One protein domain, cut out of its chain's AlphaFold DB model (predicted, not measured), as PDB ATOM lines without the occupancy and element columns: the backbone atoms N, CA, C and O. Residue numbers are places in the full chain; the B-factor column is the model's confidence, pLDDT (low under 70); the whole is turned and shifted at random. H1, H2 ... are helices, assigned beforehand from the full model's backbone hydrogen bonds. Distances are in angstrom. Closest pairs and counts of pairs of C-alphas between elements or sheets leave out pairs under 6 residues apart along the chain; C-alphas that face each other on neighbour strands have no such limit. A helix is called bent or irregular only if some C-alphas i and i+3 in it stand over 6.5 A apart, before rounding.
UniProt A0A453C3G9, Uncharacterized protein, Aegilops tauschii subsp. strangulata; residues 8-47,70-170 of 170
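What this domain is: This is residues 8 to 47 and 70 to 170 of the 170 residues of an uncharacterized protein of Aegilops tauschii subsp. strangulata (UniProt A0A453C3G9). Four helices, H2, H3, H4 and H6, make an elongated up-and-down bundle, each running against the one before it, with H3 joined to H2 by few contacts. H5 folds back from H4 and leads into H6, H7 packs on H5 and H6, and short H1 lies at one end, where residues 13 to 18 stick out. The printed part has 141 residues with seven named helices, H1 to H7 in order, and no named strand: all helix. It is compact, radius of gyration of the C-alphas 16.6 A, spanning 52 by 33 by 25 A.

Where its parts are: Find C-alpha 17 at (128.904, 182.529, 174.144), where H1, residues 17 to 21, begins. Next come H2, 24 to 46, 32.7 A long, and H3, 70 to 83, only just irregular: C-alphas 73 and 76 are 7.0 A apart. H4, 89 to 114, runs 37.6 A; H5 is 120 to 130, H6 132 to 145. H7, 151 to 168, runs 26.0 A to C-alpha 168 at (136.095, 206.082, 154.653).

How they stand to each other: Look first at H4, the hub. It touches H6 at a shallow tilt of 15 degrees, opposite ways, with residues 90 to 98 alone; the closest C-alphas, Gly 98 and Phe 132, are 5.7 A apart. H4 and H5 form a hairpin at 45 degrees, closest C-alphas Tyr 101 and Leu 129, 5.4 A. H2 and H3 only just touch, with 3 pairs of C-alphas within 8 A. H1 touches no helix. Every O i to N i+4 pair is within hydrogen-bond range but in H3, 7 of 10.

The domain as a whole: C-alphas 16 and 116 are farthest apart, 53.3 A. Residues 48 to 69 are not printed; C-alphas 47 and 70 are 16.3 A apart across the cut. The links printed whole are tight. Residues 47 and 170 have pLDDT under 70.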
ATOM      1  N   ILE A   8     123.081 189.432 165.908       80.94
ATOM      2  CA  ILE A   8     121.697 189.812 166.217       80.94
ATOM      3  C   ILE A   8     120.722 189.535 165.062       80.94
ATOM      4  O   ILE A   8     119.595 189.115 165.313       80.94
ATOM      5  N   PHE A   9     121.156 189.695 163.810       84.69
ATOM      6  CA  PHE A   9     120.323 189.431 162.634       84.69
ATOM      7  C   PHE A   9     120.133 187.938 162.363       84.69
ATOM      8  O   PHE A   9     119.213 187.556 161.651       84.69
ATOM      9  N   HIS A  10     120.966 187.098 162.980       89.50
ATOM     10  CA  HIS A  10     120.965 185.644 162.812       89.50
ATOM     11  C   HIS A  10     120.419 184.914 164.042       89.50
ATOM     12  O   HIS A  10     120.623 183.712 164.204       89.50
ATOM     13  N   GLY A  11     119.737 185.626 164.947       84.56
ATOM     14  CA  GLY A  11     119.129 185.038 166.143       84.56
ATOM     15  C   GLY A  11     120.137 184.445 167.134       84.56
ATOM     16  O   GLY A  11     119.769 183.601 167.953       84.56
ATOM     17  N   LEU A  12     121.410 184.854 167.065       85.19
ATOM     18  CA  LEU A  12     122.430 184.412 168.008       85.19
ATOM     19  C   LEU A  12     122.427 185.304 169.250       85.19
ATOM     20  O   LEU A  12     122.633 186.516 169.180       85.19
ATOM     21  N   ASP A  13     122.230 184.679 170.408       82.50
ATOM     22  CA  ASP A  13     122.238 185.366 171.695       82.50
ATOM     23  C   ASP A  13     123.676 185.637 172.158       82.50
ATOM     24  O   ASP A  13     124.443 184.720 172.469       82.50
ATOM     25  N   VAL A  14     124.025 186.920 172.244       76.69
ATOM     26  CA  VAL A  14     125.331 187.403 172.713       76.69
ATOM     27  C   VAL A  14     125.595 187.076 174.184       76.69
ATOM     28  O   VAL A  14     126.750 186.996 174.596       76.69
ATOM     29  N   ASN A  15     124.546 186.825 174.971       83.19
ATOM     30  CA  ASN A  15     124.662 186.393 176.366       83.19
ATOM     31  C   ASN A  15     124.932 184.887 176.488       83.19
ATOM     32  O   ASN A  15     125.161 184.383 177.588       83.19
ATOM     33  N   ARG A  16     124.931 184.156 175.366       84.44
ATOM     34  CA  ARG A  16     125.237 182.726 175.287       84.44
ATOM     35  C   ARG A  16     126.461 182.527 174.390       84.44
ATOM     36  O   ARG A  16     126.329 182.220 173.206       84.44
ATOM     37  N   PRO A  17     127.683 182.622 174.939       81.75
ATOM     38  CA  PRO A  17     128.904 182.529 174.144       81.75
ATOM     39  C   PRO A  17     128.982 181.255 173.296       81.75
ATOM     40  O   PRO A  17     129.471 181.288 172.176       81.75
ATOM     41  N   HIS A  18     128.446 180.129 173.779       84.25
ATOM     42  CA  HIS A  18     128.430 178.877 173.019       84.25
ATOM     43  C   HIS A  18     127.644 178.959 171.702       84.25
ATOM     44  O   HIS A  18     128.062 178.327 170.736       84.25
ATOM     45  N   SER A  19     126.552 179.732 171.619       80.56
ATOM     46  CA  SER A  19     125.847 179.923 170.340       80.56
ATOM     47  C   SER A  19     126.654 180.753 169.349       80.56
ATOM     48  O   SER A  19     126.564 180.512 168.153       80.56
ATOM     49  N   VAL A  20     127.475 181.676 169.848       76.69
ATOM     50  CA  VAL A  20     128.369 182.501 169.030       76.69
ATOM     51  C   VAL A  20     129.583 181.695 168.557       76.69
ATOM     52  O   VAL A  20     129.881 181.637 167.367       76.69
ATOM     53  N   PHE A  21     130.265 181.006 169.474       86.75
ATOM     54  CA  PHE A  21     131.497 180.276 169.174       86.75
ATOM     55  C   PHE A  21     131.286 179.013 168.337       86.75
ATOM     56  O   PHE A  21     132.218 178.585 167.663       86.75
ATOM     57  N   LYS A  22     130.077 178.433 168.333       88.56
ATOM     58  CA  LYS A  22     129.752 177.229 167.548       88.56
ATOM     59  C   LYS A  22     130.116 177.371 166.066       88.56
ATOM     60  O   LYS A  22     130.539 176.398 165.450       88.56
ATOM     61  N   PHE A  23     129.937 178.564 165.506       89.44
ATOM     62  CA  PHE A  23     130.105 178.828 164.077       89.44
ATOM     63  C   PHE A  23     131.421 179.521 163.734       89.44
ATOM     64  O   PHE A  23     131.802 179.558 162.566       89.44
ATOM     65  N   LEU A  24     132.145 180.003 164.747       89.06
ATOM     66  CA  LEU A  24     133.382 180.754 164.571       89.06
ATOM     67  C   LEU A  24     134.428 180.028 163.703       89.06
ATOM     68  O   LEU A  24     135.007 180.700 162.856       89.06
ATOM     69  N   PRO A  25     134.654 178.700 163.815       90.31
ATOM     70  CA  PRO A  25     135.623 178.018 162.956       90.31
ATOM     71  C   PRO A  25     135.290 178.110 161.463       90.31
ATOM     72  O   PRO A  25     136.189 178.310 160.655       90.31
ATOM     73  N   PHE A  26     134.009 177.999 161.095       90.50
ATOM     74  CA  PHE A  26     133.582 178.099 159.698       90.50
ATOM     75  C   PHE A  26     133.700 179.529 159.183       90.50
ATOM     76  O   PHE A  26     134.254 179.739 158.111       90.50
ATOM     77  N   LEU A  27     133.228 180.506 159.963       91.69
ATOM     78  CA  LEU A  27     133.294 181.920 159.585       91.69
ATOM     79  C   LEU A  27     134.742 182.386 159.441       91.69
ATOM     80  O   LEU A  27     135.099 182.947 158.415       91.69
ATOM     81  N   SER A  28     135.579 182.079 160.435       92.19
ATOM     82  CA  SER A  28     136.993 182.452 160.435       92.19
ATOM     83  C   SER A  28     137.756 181.778 159.298       92.19
ATOM     84  O   SER A  28     138.596 182.423 158.678       92.19
ATOM     85  N   PHE A  29     137.456 180.510 158.986       93.31
ATOM     86  CA  PHE A  29     138.054 179.838 157.835       93.31
ATOM     87  C   PHE A  29     137.657 180.520 156.522       93.31
ATOM     88  O   PHE A  29     138.532 180.833 155.723       93.31
ATOM     89  N   THR A  30     136.360 180.763 156.303       93.81
ATOM     90  CA  THR A  30     135.866 181.399 155.076       93.81
ATOM     91  C   THR A  30     136.448 182.799 154.902       93.81
ATOM     92  O   THR A  30     136.978 183.097 153.839       93.81
ATOM     93  N   GLU A  31     136.412 183.619 155.951       94.50
ATOM     94  CA  GLU A  31     136.989 184.967 155.964       94.50
ATOM     95  C   GLU A  31     138.495 184.937 155.667       94.50
ATOM     96  O   GLU A  31     138.959 185.578 154.728       94.50
ATOM     97  N   SER A  32     139.260 184.128 156.408       94.81
ATOM     98  CA  SER A  32     140.716 184.038 156.220       94.81
ATOM     99  C   SER A  32     141.087 183.536 154.826       94.81
ATOM    100  O   SER A  32     142.094 183.963 154.268       94.81
ATOM    101  N   TYR A  33     140.288 182.629 154.258       95.12
ATOM    102  CA  TYR A  33     140.507 182.137 152.904       95.12
ATOM    103  C   TYR A  33     140.277 183.235 151.865       95.12
ATOM    104  O   TYR A  33     141.106 183.406 150.977       95.12
ATOM    105  N   ILE A  34     139.198 184.012 151.996       94.88
ATOM    106  CA  ILE A  34     138.925 185.147 151.107       94.88
ATOM    107  C   ILE A  34     140.053 186.179 151.194       94.88
ATOM    108  O   ILE A  34     140.579 186.565 150.156       94.88
ATOM    109  N   TYR A  35     140.508 186.537 152.398       94.50
ATOM    110  CA  TYR A  35     141.639 187.459 152.556       94.50
ATOM    111  C   TYR A  35     142.957 186.915 151.995       94.50
ATOM    112  O   TYR A  35     143.785 187.676 151.504       94.50
ATOM    113  N   GLN A  36     143.178 185.599 152.033       93.94
ATOM    114  CA  GLN A  36     144.345 185.002 151.385       93.94
ATOM    115  C   GLN A  36     144.289 185.157 149.857       93.94
ATOM    116  O   GLN A  36     145.322 185.385 149.220       93.94
ATOM    117  N   LEU A  37     143.100 185.014 149.266       92.94
ATOM    118  CA  LEU A  37     142.896 185.239 147.836       92.94
ATOM    119  C   LEU A  37     143.068 186.710 147.467       92.94
ATOM    120  O   LEU A  37     143.704 187.002 146.459       92.94
ATOM    121  N   ASP A  38     142.565 187.604 148.310       93.06
ATOM    122  CA  ASP A  38     142.713 189.048 148.167       93.06
ATOM    123  C   ASP A  38     144.191 189.466 148.168       93.06
ATOM    124  O   ASP A  38     144.682 190.017 147.186       93.06
ATOM    125  N   ALA A  39     144.966 189.027 149.166       91.44
ATOM    126  CA  ALA A  39     146.412 189.254 149.203       91.44
ATOM    127  C   ALA A  39     147.137 188.678 147.968       91.44
ATOM    128  O   ALA A  39     148.064 189.283 147.433       91.44
ATOM    129  N   SER A  40     146.695 187.520 147.465       90.56
ATOM    130  CA  SER A  40     147.253 186.927 146.237       90.56
ATOM    131  C   SER A  40     146.909 187.751 144.984       90.56
ATOM    132  O   SER A  40     147.687 187.792 144.020       90.56
ATOM    133  N   ASN A  41     145.744 188.406 144.975       90.19
ATOM    134  CA  ASN A  41     145.331 189.331 143.927       90.19
ATOM    135  C   ASN A  41     146.193 190.604 143.939       90.19
ATOM    136  O   ASN A  41     146.700 190.999 142.885       90.19
ATOM    137  N   GLU A  42     146.427 191.183 145.119       88.94
ATOM    138  CA  GLU A  42     147.298 192.347 145.317       88.94
ATOM    139  C   GLU A  42     148.760 192.053 144.941       88.94
ATOM    140  O   GLU A  42     149.380 192.811 144.192       88.94
ATOM    141  N   ASP A  43     149.308 190.908 145.359       87.25
ATOM    142  CA  ASP A  43     150.663 190.477 144.985       87.25
ATOM    143  C   ASP A  43     150.831 190.390 143.458       87.25
ATOM    144  O   ASP A  43     151.885 190.722 142.903       87.25
ATOM    145  N   SER A  44     149.772 189.988 142.747       82.69
ATOM    146  CA  SER A  44     149.769 189.925 141.283       82.69
ATOM    147  C   SER A  44     149.849 191.310 140.627       82.69
ATOM    148  O   SER A  44     150.337 191.418 139.499       82.69
ATOM    149  N   LEU A  45     149.405 192.372 141.309       80.00
ATOM    150  CA  LEU A  45     149.532 193.756 140.840       80.00
ATOM    151  C   LEU A  45     150.961 194.291 140.978       80.00
ATOM    152  O   LEU A  45     151.409 195.049 140.118       80.00
ATOM    153  N   LEU A  46     151.696 193.855 142.004       70.12
ATOM    154  CA  LEU A  46     153.089 194.254 142.245       70.12
ATOM    155  C   LEU A  46     154.083 193.643 141.241       70.12
ATOM    156  O   LEU A  46     155.202 194.133 141.099       70.12
ATOM    157  N   LEU A  47     153.692 192.577 140.538       59.97
ATOM    158  CA  LEU A  47     154.539 191.859 139.578       59.97
ATOM    159  C   LEU A  47     154.537 192.456 138.159       59.97
ATOM    160  O   LEU A  47     155.204 191.910 137.276       59.97
ATOM    161  N   LEU A  70     141.262 183.107 138.762       75.88
ATOM    162  CA  LEU A  70     140.600 183.466 140.030       75.88
ATOM    163  C   LEU A  70     139.467 182.490 140.389       75.88
ATOM    164  O   LEU A  70     139.172 182.295 141.563       75.88
ATOM    165  N   SER A  71     138.833 181.879 139.383       78.69
ATOM    166  CA  SER A  71     137.806 180.861 139.610       78.69
ATOM    167  C   SER A  71     138.418 179.593 140.200       78.69
ATOM    168  O   SER A  71     137.889 179.064 141.170       78.69
ATOM    169  N   ASP A  72     139.561 179.160 139.671       84.19
ATOM    170  CA  ASP A  72     140.270 177.959 140.127       84.19
ATOM    171  C   ASP A  72     140.740 178.126 141.583       84.19
ATOM    172  O   ASP A  72     140.814 177.170 142.353       84.19
ATOM    173  N   MET A  73     141.041 179.366 141.982       83.88
ATOM    174  CA  MET A  73     141.399 179.716 143.356       83.88
ATOM    175  C   MET A  73     140.233 179.589 144.340       83.88
ATOM    176  O   MET A  73     140.478 179.395 145.523       83.88
ATOM    177  N   LEU A  74     138.982 179.678 143.887       86.69
ATOM    178  CA  LEU A  74     137.807 179.517 144.748       86.69
ATOM    179  C   LEU A  74     137.320 178.069 144.840       86.69
ATOM    180  O   LEU A  74     136.589 177.745 145.777       86.69
ATOM    181  N   ASP A  75     137.754 177.186 143.936       88.38
ATOM    182  CA  ASP A  75     137.352 175.777 143.917       88.38
ATOM    183  C   ASP A  75     137.556 175.058 145.263       88.38
ATOM    184  O   ASP A  75     136.672 174.297 145.663       88.38
ATOM    185  N   PRO A  76     138.654 175.257 146.022       90.56
ATOM    186  CA  PRO A  76     138.806 174.599 147.317       90.56
ATOM    187  C   PRO A  76     137.747 175.037 148.336       90.56
ATOM    188  O   PRO A  76     137.211 174.192 149.060       90.56
ATOM    189  N   LEU A  77     137.408 176.331 148.370       90.56
ATOM    190  CA  LEU A  77     136.344 176.853 149.229       90.56
ATOM    191  C   LEU A  77     134.975 176.344 148.766       90.56
ATOM    192  O   LEU A  77     134.189 175.877 149.589       90.56
ATOM    193  N   ASP A  78     134.713 176.370 147.458       91.06
ATOM    194  CA  ASP A  78     133.465 175.878 146.876       91.06
ATOM    195  C   ASP A  78     133.244 174.396 147.212       91.06
ATOM    196  O   ASP A  78     132.202 174.023 147.753       91.06
ATOM    197  N   ASN A  79     134.265 173.561 146.999       91.31
ATOM    198  CA  ASN A  79     134.238 172.133 147.308       91.31
ATOM    199  C   ASN A  79     134.048 171.860 148.804       91.31
ATOM    200  O   ASN A  79     133.253 170.993 149.173       91.31
ATOM    201  N   LEU A  80     134.739 172.593 149.685       91.31
ATOM    202  CA  LEU A  80     134.572 172.433 151.131       91.31
ATOM    203  C   LEU A  80     133.129 172.730 151.550       91.31
ATOM    204  O   LEU A  80     132.512 171.942 152.269       91.31
ATOM    205  N   LEU A  81     132.579 173.851 151.086       92.31
ATOM    206  CA  LEU A  81     131.227 174.274 151.432       92.31
ATOM    207  C   LEU A  81     130.168 173.335 150.848       92.31
ATOM    208  O   LEU A  81     129.163 173.072 151.510       92.31
ATOM    209  N   GLN A  82     130.395 172.781 149.654       93.88
ATOM    210  CA  GLN A  82     129.547 171.732 149.084       93.88
ATOM    211  C   GLN A  82     129.575 170.457 149.935       93.88
ATOM    212  O   GLN A  82     128.516 169.957 150.313       93.88
ATOM    213  N   CYS A  83     130.763 169.965 150.303       92.62
ATOM    214  CA  CYS A  83     130.927 168.768 151.137       92.62
ATOM    215  C   CYS A  83     130.251 168.896 152.511       92.62
ATOM    216  O   CYS A  83     129.816 167.897 153.078       92.62
ATOM    217  N   GLN A  84     130.147 170.116 153.044       90.56
ATOM    218  CA  GLN A  84     129.479 170.406 154.316       90.56
ATOM    219  C   GLN A  84     127.981 170.744 154.161       90.56
ATOM    220  O   GLN A  84     127.316 171.037 155.152       90.56
ATOM    221  N   GLY A  85     127.428 170.732 152.939       92.06
ATOM    222  CA  GLY A  85     126.025 171.091 152.673       92.06
ATOM    223  C   GLY A  85     125.695 172.579 152.883       92.06
ATOM    224  O   GLY A  85     124.526 172.956 153.030       92.06
ATOM    225  N   LEU A  86     126.723 173.431 152.921       93.25
ATOM    226  CA  LEU A  86     126.614 174.868 153.177       93.25
ATOM    227  C   LEU A  86     126.503 175.692 151.890       93.25
ATOM    228  O   LEU A  86     125.925 176.776 151.922       93.25
ATOM    229  N   MET A  87     127.011 175.180 150.768       95.62
ATOM    230  CA  MET A  87     126.976 175.883 149.484       95.62
ATOM    231  C   MET A  87     125.541 176.098 148.972       95.62
ATOM    232  O   MET A  87     124.706 175.195 149.023       95.62
ATOM    233  N   THR A  88     125.271 177.295 148.445       95.19
ATOM    234  CA  THR A  88     123.999 177.680 147.807       95.19
ATOM    235  C   THR A  88     124.246 178.538 146.573       95.19
ATOM    236  O   THR A  88     125.335 179.086 146.410       95.19
ATOM    237  N   ASP A  89     123.225 178.708 145.732       95.00
ATOM    238  CA  ASP A  89     123.319 179.567 144.547       95.00
ATOM    239  C   ASP A  89     123.612 181.028 144.910       95.00
ATOM    240  O   ASP A  89     124.446 181.661 144.270       95.00
ATOM    241  N   GLN A  90     122.994 181.547 145.979       95.00
ATOM    242  CA  GLN A  90     123.266 182.897 146.485       95.00
ATOM    243  C   GLN A  90     124.729 183.042 146.914       95.00
ATOM    244  O   GLN A  90     125.400 183.981 146.498       95.00
ATOM    245  N   LEU A  91     125.257 182.071 147.670       95.25
ATOM    246  CA  LEU A  91     126.653 182.084 148.110       95.25
ATOM    247  C   LEU A  91     127.623 182.026 146.923       95.25
ATOM    248  O   LEU A  91     128.598 182.770 146.874       95.25
ATOM    249  N   ARG A  92     127.322 181.186 145.927       95.12
ATOM    250  CA  ARG A  92     128.109 181.085 144.694       95.12
ATOM    251  C   ARG A  92     128.086 182.388 143.893       95.12
ATOM    252  O   ARG A  92     129.101 182.755 143.308       95.12
ATOM    253  N   ASN A  93     126.949 183.077 143.845       95.19
ATOM    254  CA  ASN A  93     126.823 184.357 143.152       95.19
ATOM    255  C   ASN A  93     127.606 185.473 143.858       95.19
ATOM    256  O   ASN A  93     128.271 186.257 143.183       95.19
ATOM    257  N   GLU A  94     127.615 185.505 145.192       95.81
ATOM    258  CA  GLU A  94     128.451 186.454 145.940       95.81
ATOM    259  C   GLU A  94     129.949 186.174 145.758       95.81
ATOM    260  O   GLU A  94     130.724 187.095 145.517       95.81
ATOM    261  N   LEU A  95     130.376 184.907 145.748       95.06
ATOM    262  CA  LEU A  95     131.774 184.566 145.443       95.06
ATOM    263  C   LEU A  95     132.177 184.983 144.017       95.06
ATOM    264  O   LEU A  95     133.278 185.484 143.804       95.06
ATOM    265  N   LYS A  96     131.277 184.839 143.034       94.50
ATOM    266  CA  LYS A  96     131.496 185.358 141.671       94.50
ATOM    267  C   LYS A  96     131.593 186.882 141.634       94.50
ATOM    268  O   LYS A  96     132.380 187.405 140.850       94.50
ATOM    269  N   SER A  97     130.829 187.571 142.477       94.88
ATOM    270  CA  SER A  97     130.916 189.026 142.639       94.88
ATOM    271  C   SER A  97     132.309 189.428 143.141       94.88
ATOM    272  O   SER A  97     132.893 190.369 142.616       94.88
ATOM    273  N   GLY A  98     132.909 188.639 144.040       95.06
ATOM    274  CA  GLY A  98     134.311 188.805 144.450       95.06
ATOM    275  C   GLY A  98     135.321 188.623 143.313       95.06
ATOM    276  O   GLY A  98     136.221 189.440 143.139       95.06
ATOM    277  N   ILE A  99     135.135 187.616 142.450       94.19
ATOM    278  CA  ILE A  99     135.965 187.454 141.237       94.19
ATOM    279  C   ILE A  99     135.884 188.702 140.345       94.19
ATOM    280  O   ILE A  99     136.898 189.157 139.807       94.19
ATOM    281  N   GLN A 100     134.675 189.237 140.158       95.56
ATOM    282  CA  GLN A 100     134.446 190.439 139.359       95.56
ATOM    283  C   GLN A 100     135.103 191.667 139.994       95.56
ATOM    284  O   GLN A 100     135.773 192.412 139.278       95.56
ATOM    285  N   TYR A 101     134.991 191.820 141.316       95.81
ATOM    286  CA  TYR A 101     135.680 192.857 142.080       95.81
ATOM    287  C   TYR A 101     137.192 192.818 141.837       95.81
ATOM    288  O   TYR A 101     137.745 193.779 141.315       95.81
ATOM    289  N   TRP A 102     137.853 191.684 142.087       95.19
ATOM    290  CA  TRP A 102     139.301 191.543 141.887       95.19
ATOM    291  C   TRP A 102     139.738 191.783 140.436       95.19
ATOM    292  O   TRP A 102     140.842 192.257 140.160       95.19
ATOM    293  N   SER A 103     138.883 191.460 139.463       93.62
ATOM    294  CA  SER A 103     139.122 191.789 138.056       93.62
ATOM    295  C   SER A 103     139.082 193.302 137.804       93.62
ATOM    296  O   SER A 103     139.955 193.829 137.107       93.62
ATOM    297  N   LEU A 104     138.092 194.003 138.364       95.12
ATOM    298  CA  LEU A 104     137.975 195.459 138.273       95.12
ATOM    299  C   LEU A 104     139.100 196.166 139.021       95.12
ATOM    300  O   LEU A 104     139.702 197.072 138.460       95.12
ATOM    301  N   GLU A 105     139.443 195.714 140.223       93.62
ATOM    302  CA  GLU A 105     140.563 196.237 141.003       93.62
ATOM    303  C   GLU A 105     141.854 196.181 140.187       93.62
ATOM    304  O   GLU A 105     142.508 197.202 139.971       93.62
ATOM    305  N   ARG A 106     142.163 195.021 139.589       92.12
ATOM    306  CA  ARG A 106     143.347 194.889 138.733       92.12
ATOM    307  C   ARG A 106     143.314 195.826 137.529       92.12
ATOM    308  O   ARG A 106     144.333 196.435 137.206       92.12
ATOM    309  N   LYS A 107     142.159 195.966 136.875       93.06
ATOM    310  CA  LYS A 107     141.965 196.889 135.745       93.06
ATOM    311  C   LYS A 107     142.194 198.347 136.162       93.06
ATOM    312  O   LYS A 107     142.928 199.063 135.483       93.06
ATOM    313  N   LEU A 108     141.586 198.772 137.267       93.88
ATOM    314  CA  LEU A 108     141.645 200.138 137.786       93.88
ATOM    315  C   LEU A 108     143.057 200.492 138.259       93.88
ATOM    316  O   LEU A 108     143.592 201.522 137.852       93.88
ATOM    317  N   CYS A 109     143.705 199.617 139.029       91.94
ATOM    318  CA  CYS A 109     145.081 199.810 139.483       91.94
ATOM    319  C   CYS A 109     146.071 199.868 138.312       91.94
ATOM    320  O   CYS A 109     146.953 200.721 138.294       91.94
ATOM    321  N   GLN A 110     145.917 199.020 137.289       90.38
ATOM    322  CA  GLN A 110     146.766 199.087 136.095       90.38
ATOM    323  C   GLN A 110     146.571 200.388 135.308       90.38
ATOM    324  O   GLN A 110     147.556 200.955 134.831       90.38
ATOM    325  N   ALA A 111     145.329 200.865 135.175       91.56
ATOM    326  CA  ALA A 111     145.036 202.146 134.535       91.56
ATOM    327  C   ALA A 111     145.644 203.317 135.324       91.56
ATOM    328  O   ALA A 111     146.282 204.184 134.728       91.56
ATOM    329  N   LEU A 112     145.535 203.297 136.658       90.62
ATOM    330  CA  LEU A 112     146.175 204.266 137.553       90.62
ATOM    331  C   LEU A 112     147.697 204.293 137.368       90.62
ATOM    332  O   LEU A 112     148.263 205.360 137.134       90.62
ATOM    333  N   SER A 113     148.358 203.132 137.387       88.56
ATOM    334  CA  SER A 113     149.815 203.031 137.212       88.56
ATOM    335  C   SER A 113     150.297 203.533 135.847       88.56
ATOM    336  O   SER A 113     151.426 204.004 135.722       88.56
ATOM    337  N   ARG A 114     149.454 203.447 134.811       90.38
ATOM    338  CA  ARG A 114     149.747 203.942 133.455       90.38
ATOM    339  C   ARG A 114     149.312 205.386 133.222       90.38
ATOM    340  O   ARG A 114     149.617 205.939 132.169       90.38
ATOM    341  N   ASN A 115     148.640 205.998 134.199       90.88
ATOM    342  CA  ASN A 115     147.995 207.302 134.074       90.88
ATOM    343  C   ASN A 115     146.970 207.349 132.917       90.88
ATOM    344  O   ASN A 115     146.815 208.366 132.237       90.88
ATOM    345  N   ASP A 116     146.294 206.219 132.682       92.75
ATOM    346  CA  ASP A 116     145.237 206.068 131.685       92.75
ATOM    347  C   ASP A 116     143.908 206.649 132.199       92.75
ATOM    348  O   ASP A 116     143.692 206.851 133.396       92.75
ATOM    349  N   LYS A 117     142.966 206.902 131.281       93.25
ATOM    350  CA  LYS A 117     141.622 207.361 131.654       93.25
ATOM    351  C   LYS A 117     140.872 206.259 132.409       93.25
ATOM    352  O   LYS A 117     140.636 205.183 131.865       93.25
ATOM    353  N   ILE A 118     140.410 206.582 133.612       94.38
ATOM    354  CA  ILE A 118     139.585 205.706 134.449       94.38
ATOM    355  C   ILE A 118     138.103 205.939 134.137       94.38
ATOM    356  O   ILE A 118     137.660 207.081 133.987       94.38
ATOM    357  N   SER A 119     137.339 204.854 134.010       95.19
ATOM    358  CA  SER A 119     135.880 204.903 133.875       95.19
ATOM    359  C   SER A 119     135.242 205.027 135.255       95.19
ATOM    360  O   SER A 119     135.568 204.271 136.165       95.19
ATOM    361  N   ILE A 120     134.318 205.980 135.397       93.62
ATOM    362  CA  ILE A 120     133.540 206.148 136.631       93.62
ATOM    363  C   ILE A 120     132.636 204.931 136.831       93.62
ATOM    364  O   ILE A 120     132.451 204.487 137.954       93.62
ATOM    365  N   GLU A 121     132.114 204.360 135.748       95.75
ATOM    366  CA  GLU A 121     131.269 203.170 135.779       95.75
ATOM    367  C   GLU A 121     132.017 201.964 136.366       95.75
ATOM    368  O   GLU A 121     131.480 201.296 137.243       95.75
ATOM    369  N   ASP A 122     133.270 201.735 135.953       95.12
ATOM    370  CA  ASP A 122     134.113 200.676 136.529       95.12
ATOM    371  C   ASP A 122     134.378 200.902 138.028       95.12
ATOM    372  O   ASP A 122     134.384 199.947 138.801       95.12
ATOM    373  N   VAL A 123     134.602 202.156 138.442       93.25
ATOM    374  CA  VAL A 123     134.831 202.512 139.854       93.25
ATOM    375  C   VAL A 123     133.573 202.273 140.683       93.25
ATOM    376  O   VAL A 123     133.642 201.635 141.728       93.25
ATOM    377  N   MET A 124     132.420 202.744 140.209       93.06
ATOM    378  CA  MET A 124     131.143 202.560 140.898       93.06
ATOM    379  C   MET A 124     130.802 201.077 141.052       93.06
ATOM    380  O   MET A 124     130.402 200.653 142.134       93.06
ATOM    381  N   GLU A 125     131.013 200.280 140.004       94.75
ATOM    382  CA  GLU A 125     130.814 198.831 140.059       94.75
ATOM    383  C   GLU A 125     131.776 198.173 141.058       94.75
ATOM    384  O   GLU A 125     131.354 197.361 141.880       94.75
ATOM    385  N   ALA A 126     133.056 198.560 141.058       94.31
ATOM    386  CA  ALA A 126     134.032 198.030 142.007       94.31
ATOM    387  C   ALA A 126     133.630 198.318 143.462       94.31
ATOM    388  O   ALA A 126     133.680 197.411 144.288       94.31
ATOM    389  N   ILE A 127     133.162 199.533 143.770       92.44
ATOM    390  CA  ILE A 127     132.701 199.897 145.120       92.44
ATOM    391  C   ILE A 127     131.506 199.028 145.540       92.44
ATOM    392  O   ILE A 127     131.476 198.525 146.660       92.44
ATOM    393  N   HIS A 128     130.537 198.787 144.649       92.12
ATOM    394  CA  HIS A 128     129.396 197.916 144.960       92.12
ATOM    395  C   HIS A 128     129.806 196.460 145.234       92.12
ATOM    396  O   HIS A 128     129.198 195.776 146.069       92.12
ATOM    397  N   LEU A 129     130.841 195.977 144.547       94.56
ATOM    398  CA  LEU A 129     131.313 194.604 144.679       94.56
ATOM    399  C   LEU A 129     132.301 194.408 145.839       94.56
ATOM    400  O   LEU A 129     132.385 193.286 146.331       94.56
ATOM    401  N   LYS A 130     132.985 195.464 146.299       91.12
ATOM    402  CA  LYS A 130     134.101 195.420 147.263       91.12
ATOM    403  C   LYS A 130     133.811 194.583 148.507       91.12
ATOM    404  O   LYS A 130     134.553 193.656 148.808       91.12
ATOM    405  N   SER A 131     132.678 194.817 149.159       90.94
ATOM    406  CA  SER A 131     132.315 194.158 150.425       90.94
ATOM    407  C   SER A 131     131.559 192.828 150.224       90.94
ATOM    408  O   SER A 131     130.586 192.519 150.924       90.94
ATOM    409  N   PHE A 132     131.927 192.043 149.204       94.50
ATOM    410  CA  PHE A 132     131.301 190.740 148.936       94.50
ATOM    411  C   PHE A 132     131.606 189.708 150.028       94.50
ATOM    412  O   PHE A 132     130.755 188.879 150.343       94.50
ATOM    413  N   ASP A 133     132.797 189.762 150.621       93.25
ATOM    414  CA  ASP A 133     133.242 188.920 151.731       93.25
ATOM    415  C   ASP A 133     132.258 189.003 152.906       93.25
ATOM    416  O   ASP A 133     131.791 187.996 153.446       93.25
ATOM    417  N   TYR A 134     131.823 190.219 153.205       91.94
ATOM    418  CA  TYR A 134     130.879 190.523 154.253       91.94
ATOM    419  C   TYR A 134     129.475 189.945 153.969       91.94
ATOM    420  O   TYR A 134     128.815 189.385 154.861       91.94
ATOM    421  N   ARG A 135     129.026 189.987 152.707       94.81
ATOM    422  CA  ARG A 135     127.775 189.337 152.265       94.81
ATOM    423  C   ARG A 135     127.886 187.811 152.302       94.81
ATOM    424  O   ARG A 135     126.963 187.148 152.782       94.81
ATOM    425  N   VAL A 136     129.028 187.251 151.896       95.62
ATOM    426  CA  VAL A 136     129.337 185.813 151.992       95.62
ATOM    427  C   VAL A 136     129.243 185.331 153.441       95.62
ATOM    428  O   VAL A 136     128.593 184.316 153.702       95.62
ATOM    429  N   LEU A 137     129.814 186.064 154.402       94.81
ATOM    430  CA  LEU A 137     129.742 185.706 155.823       94.81
ATOM    431  C   LEU A 137     128.304 185.728 156.362       94.81
ATOM    432  O   LEU A 137     127.919 184.843 157.130       94.81
ATOM    433  N   ASN A 138     127.474 186.679 155.931       94.44
ATOM    434  CA  ASN A 138     126.064 186.719 156.325       94.44
ATOM    435  C   ASN A 138     125.243 185.576 155.705       94.44
ATOM    436  O   ASN A 138     124.428 184.962 156.397       94.44
ATOM    437  N   LEU A 139     125.489 185.218 154.443       95.50
ATOM    438  CA  LEU A 139     124.877 184.037 153.827       95.50
ATOM    439  C   LEU A 139     125.305 182.748 154.538       95.50
ATOM    440  O   LEU A 139     124.464 181.900 154.839       95.50
ATOM    441  N   MET A 140     126.589 182.621 154.882       94.25
ATOM    442  CA  MET A 140     127.101 181.510 155.690       94.25
ATOM    443  C   MET A 140     126.365 181.400 157.026       94.25
ATOM    444  O   MET A 140     125.976 180.306 157.430       94.25
ATOM    445  N   MET A 141     126.112 182.522 157.692       93.38
ATOM    446  CA  MET A 141     125.376 182.556 158.954       93.38
ATOM    447  C   MET A 141     123.925 182.078 158.820       93.38
ATOM    448  O   MET A 141     123.490 181.265 159.641       93.38
ATOM    449  N   TYR A 142     123.199 182.475 157.769       94.75
ATOM    450  CA  TYR A 142     121.862 181.927 157.492       94.75
ATOM    451  C   TYR A 142     121.899 180.405 157.331       94.75
ATOM    452  O   TYR A 142     121.091 179.684 157.921       94.75
ATOM    453  N   ARG A 143     122.889 179.894 156.590       93.44
ATOM    454  CA  ARG A 143     123.065 178.450 156.374       93.44
ATOM    455  C   ARG A 143     123.396 177.702 157.656       93.44
ATOM    456  O   ARG A 143     122.774 176.684 157.945       93.44
ATOM    457  N   LEU A 144     124.329 178.220 158.446       92.44
ATOM    458  CA  LEU A 144     124.779 177.608 159.696       92.44
ATOM    459  C   LEU A 144     123.691 177.611 160.783       92.44
ATOM    460  O   LEU A 144     123.630 176.691 161.603       92.44
ATOM    461  N   THR A 145     122.810 178.613 160.776       91.88
ATOM    462  CA  THR A 145     121.674 178.720 161.706       91.88
ATOM    463  C   THR A 145     120.405 178.022 161.212       91.88
ATOM    464  O   THR A 145     119.449 177.901 161.979       91.88
ATOM    465  N   GLY A 146     120.391 177.524 159.971       92.00
ATOM    466  CA  GLY A 146     119.227 176.871 159.366       92.00
ATOM    467  C   GLY A 146     118.068 177.830 159.076       92.00
ATOM    468  O   GLY A 146     116.918 177.398 159.000       92.00
ATOM    469  N   GLN A 147     118.354 179.124 158.951       92.81
ATOM    470  CA  GLN A 147     117.371 180.159 158.657       92.81
ATOM    471  C   GLN A 147     117.246 180.361 157.144       92.81
ATOM    472  O   GLN A 147     118.193 180.142 156.387       92.81
ATOM    473  N   GLN A 148     116.065 180.790 156.693       93.88
ATOM    474  CA  GLN A 148     115.924 181.282 155.324       93.88
ATOM    475  C   GLN A 148     116.619 182.635 155.201       93.88
ATOM    476  O   GLN A 148     116.565 183.448 156.123       93.88
ATOM    477  N   VAL A 149     117.258 182.860 154.056       95.31
ATOM    478  CA  VAL A 149     117.888 184.142 153.751       95.31
ATOM    479  C   VAL A 149     116.805 185.215 153.691       95.31
ATOM    480  O   VAL A 149     115.788 185.045 153.024       95.31
ATOM    481  N   ASN A 150     117.011 186.302 154.431       94.75
ATOM    482  CA  ASN A 150     116.147 187.472 154.376       94.75
ATOM    483  C   ASN A 150     116.711 188.460 153.352       94.75
ATOM    484  O   ASN A 150     117.735 189.096 153.609       94.75
ATOM    485  N   ASP A 151     116.026 188.597 152.218       93.62
ATOM    486  CA  ASP A 151     116.460 189.450 151.109       93.62
ATOM    487  C   ASP A 151     116.561 190.929 151.508       93.62
ATOM    488  O   ASP A 151     117.508 191.600 151.109       93.62
ATOM    489  N   LEU A 152     115.665 191.420 152.376       94.06
ATOM    490  CA  LEU A 152     115.733 192.795 152.888       94.06
ATOM    491  C   LEU A 152     116.992 193.013 153.735       94.06
ATOM    492  O   LEU A 152     117.594 194.083 153.689       94.06
ATOM    493  N   HIS A 153     117.397 192.005 154.513       93.06
ATOM    494  CA  HIS A 153     118.658 192.085 155.244       93.06
ATOM    495  C   HIS A 153     119.831 192.125 154.260       93.06
ATOM    496  O   HIS A 153     120.680 192.993 154.401       93.06
ATOM    497  N   MET A 154     119.855 191.265 153.237       93.81
ATOM    498  CA  MET A 154     120.929 191.272 152.235       93.81
ATOM    499  C   MET A 154     121.018 192.603 151.470       93.81
ATOM    500  O   MET A 154     122.119 193.115 151.281       93.81
ATOM    501  N   GLU A 155     119.884 193.203 151.100       92.38
ATOM    502  CA  GLU A 155     119.831 194.534 150.482       92.38
ATOM    503  C   GLU A 155     120.371 195.618 151.424       92.38
ATOM    504  O   GLU A 155     121.188 196.449 151.020       92.38
ATOM    505  N   PHE A 156     119.970 195.576 152.699       92.06
ATOM    506  CA  PHE A 156     120.489 196.487 153.716       92.06
ATOM    507  C   PHE A 156     122.014 196.399 153.837       92.06
ATOM    508  O   PHE A 156     122.661 197.442 153.905       92.06
ATOM    509  N   LEU A 157     122.592 195.193 153.829       90.44
ATOM    510  CA  LEU A 157     124.047 195.023 153.887       90.44
ATOM    511  C   LEU A 157     124.725 195.681 152.683       90.44
ATOM    512  O   LEU A 157     125.659 196.451 152.866       90.44
ATOM    513  N   SER A 158     124.219 195.451 151.470       89.50
ATOM    514  CA  SER A 158     124.778 196.057 150.255       89.50
ATOM    515  C   SER A 158     124.787 197.588 150.305       89.50
ATOM    516  O   SER A 158     125.774 198.208 149.915       89.50
ATOM    517  N   VAL A 159     123.715 198.213 150.807       90.06
ATOM    518  CA  VAL A 159     123.634 199.679 150.936       90.06
ATOM    519  C   VAL A 159     124.498 200.196 152.087       90.06
ATOM    520  O   VAL A 159     125.168 201.216 151.936       90.06
ATOM    521  N   SER A 160     124.480 199.516 153.235       88.50
ATOM    522  CA  SER A 160     125.259 199.899 154.416       88.50
ATOM    523  C   SER A 160     126.748 199.923 154.097       88.50
ATOM    524  O   SER A 160     127.406 200.919 154.378       88.50
ATOM    525  N   GLU A 161     127.262 198.866 153.469       85.62
ATOM    526  CA  GLU A 161     128.681 198.782 153.128       85.62
ATOM    527  C   GLU A 161     129.065 199.811 152.061       85.62
ATOM    528  O   GLU A 161     130.047 200.520 152.232       85.62
ATOM    529  N   PHE A 162     128.233 200.020 151.033       87.38
ATOM    530  CA  PHE A 162     128.462 201.086 150.051       87.38
ATOM    531  C   PHE A 162     128.624 202.472 150.704       87.38
ATOM    532  O   PHE A 162     129.492 203.254 150.320       87.38
ATOM    533  N   LEU A 163     127.800 202.783 151.710       88.25
ATOM    534  CA  LEU A 163     127.911 204.043 152.446       88.25
ATOM    535  C   LEU A 163     129.167 204.101 153.319       88.25
ATOM    536  O   LEU A 163     129.752 205.175 153.427       88.25
ATOM    537  N   VAL A 164     129.561 202.985 153.940       86.56
ATOM    538  CA  VAL A 164     130.801 202.894 154.725       86.56
ATOM    539  C   VAL A 164     132.010 203.159 153.833       86.56
ATOM    540  O   VAL A 164     132.797 204.037 154.165       86.56
ATOM    541  N   GLU A 165     132.092 202.509 152.671       84.81
ATOM    542  CA  GLU A 165     133.192 202.690 151.715       84.81
ATOM    543  C   GLU A 165     133.317 204.146 151.246       84.81
ATOM    544  O   GLU A 165     134.406 204.708 151.239       84.81
ATOM    545  N   ILE A 166     132.198 204.810 150.930       83.31
ATOM    546  CA  ILE A 166     132.221 206.236 150.566       83.31
ATOM    547  C   ILE A 166     132.676 207.109 151.739       83.31
ATOM    548  O   ILE A 166     133.361 208.106 151.532       83.31
ATOM    549  N   CYS A 167     132.253 206.786 152.962       83.75
ATOM    550  CA  CYS A 167     132.582 207.587 154.137       83.75
ATOM    551  C   CYS A 167     134.044 207.443 154.566       83.75
ATOM    552  O   CYS A 167     134.573 208.394 155.133       83.75
ATOM    553  N   ASP A 168     134.680 206.295 154.325       78.94
ATOM    554  CA  ASP A 168     136.095 206.082 154.653       78.94
ATOM    555  C   ASP A 168     137.035 206.931 153.769       78.94
ATOM    556  O   ASP A 168     138.139 207.267 154.201       78.94
ATOM    557  N   ASP A 169     136.572 207.352 152.585       73.12
ATOM    558  CA  ASP A 169     137.325 208.169 151.620       73.12
ATOM    559  C   ASP A 169     137.036 209.695 151.688       73.12
ATOM    560  O   ASP A 169     137.653 210.467 150.944       73.12
ATOM    561  N   LEU A 170     136.109 210.153 152.550       61.06
ATOM    562  CA  LEU A 170     135.697 211.569 152.711       61.06
ATOM    563  C   LEU A 170     136.383 212.282 153.889       61.06
ATOM    564  O   LEU A 170     136.774 213.460 153.700       61.06
TER     565      LEU A 170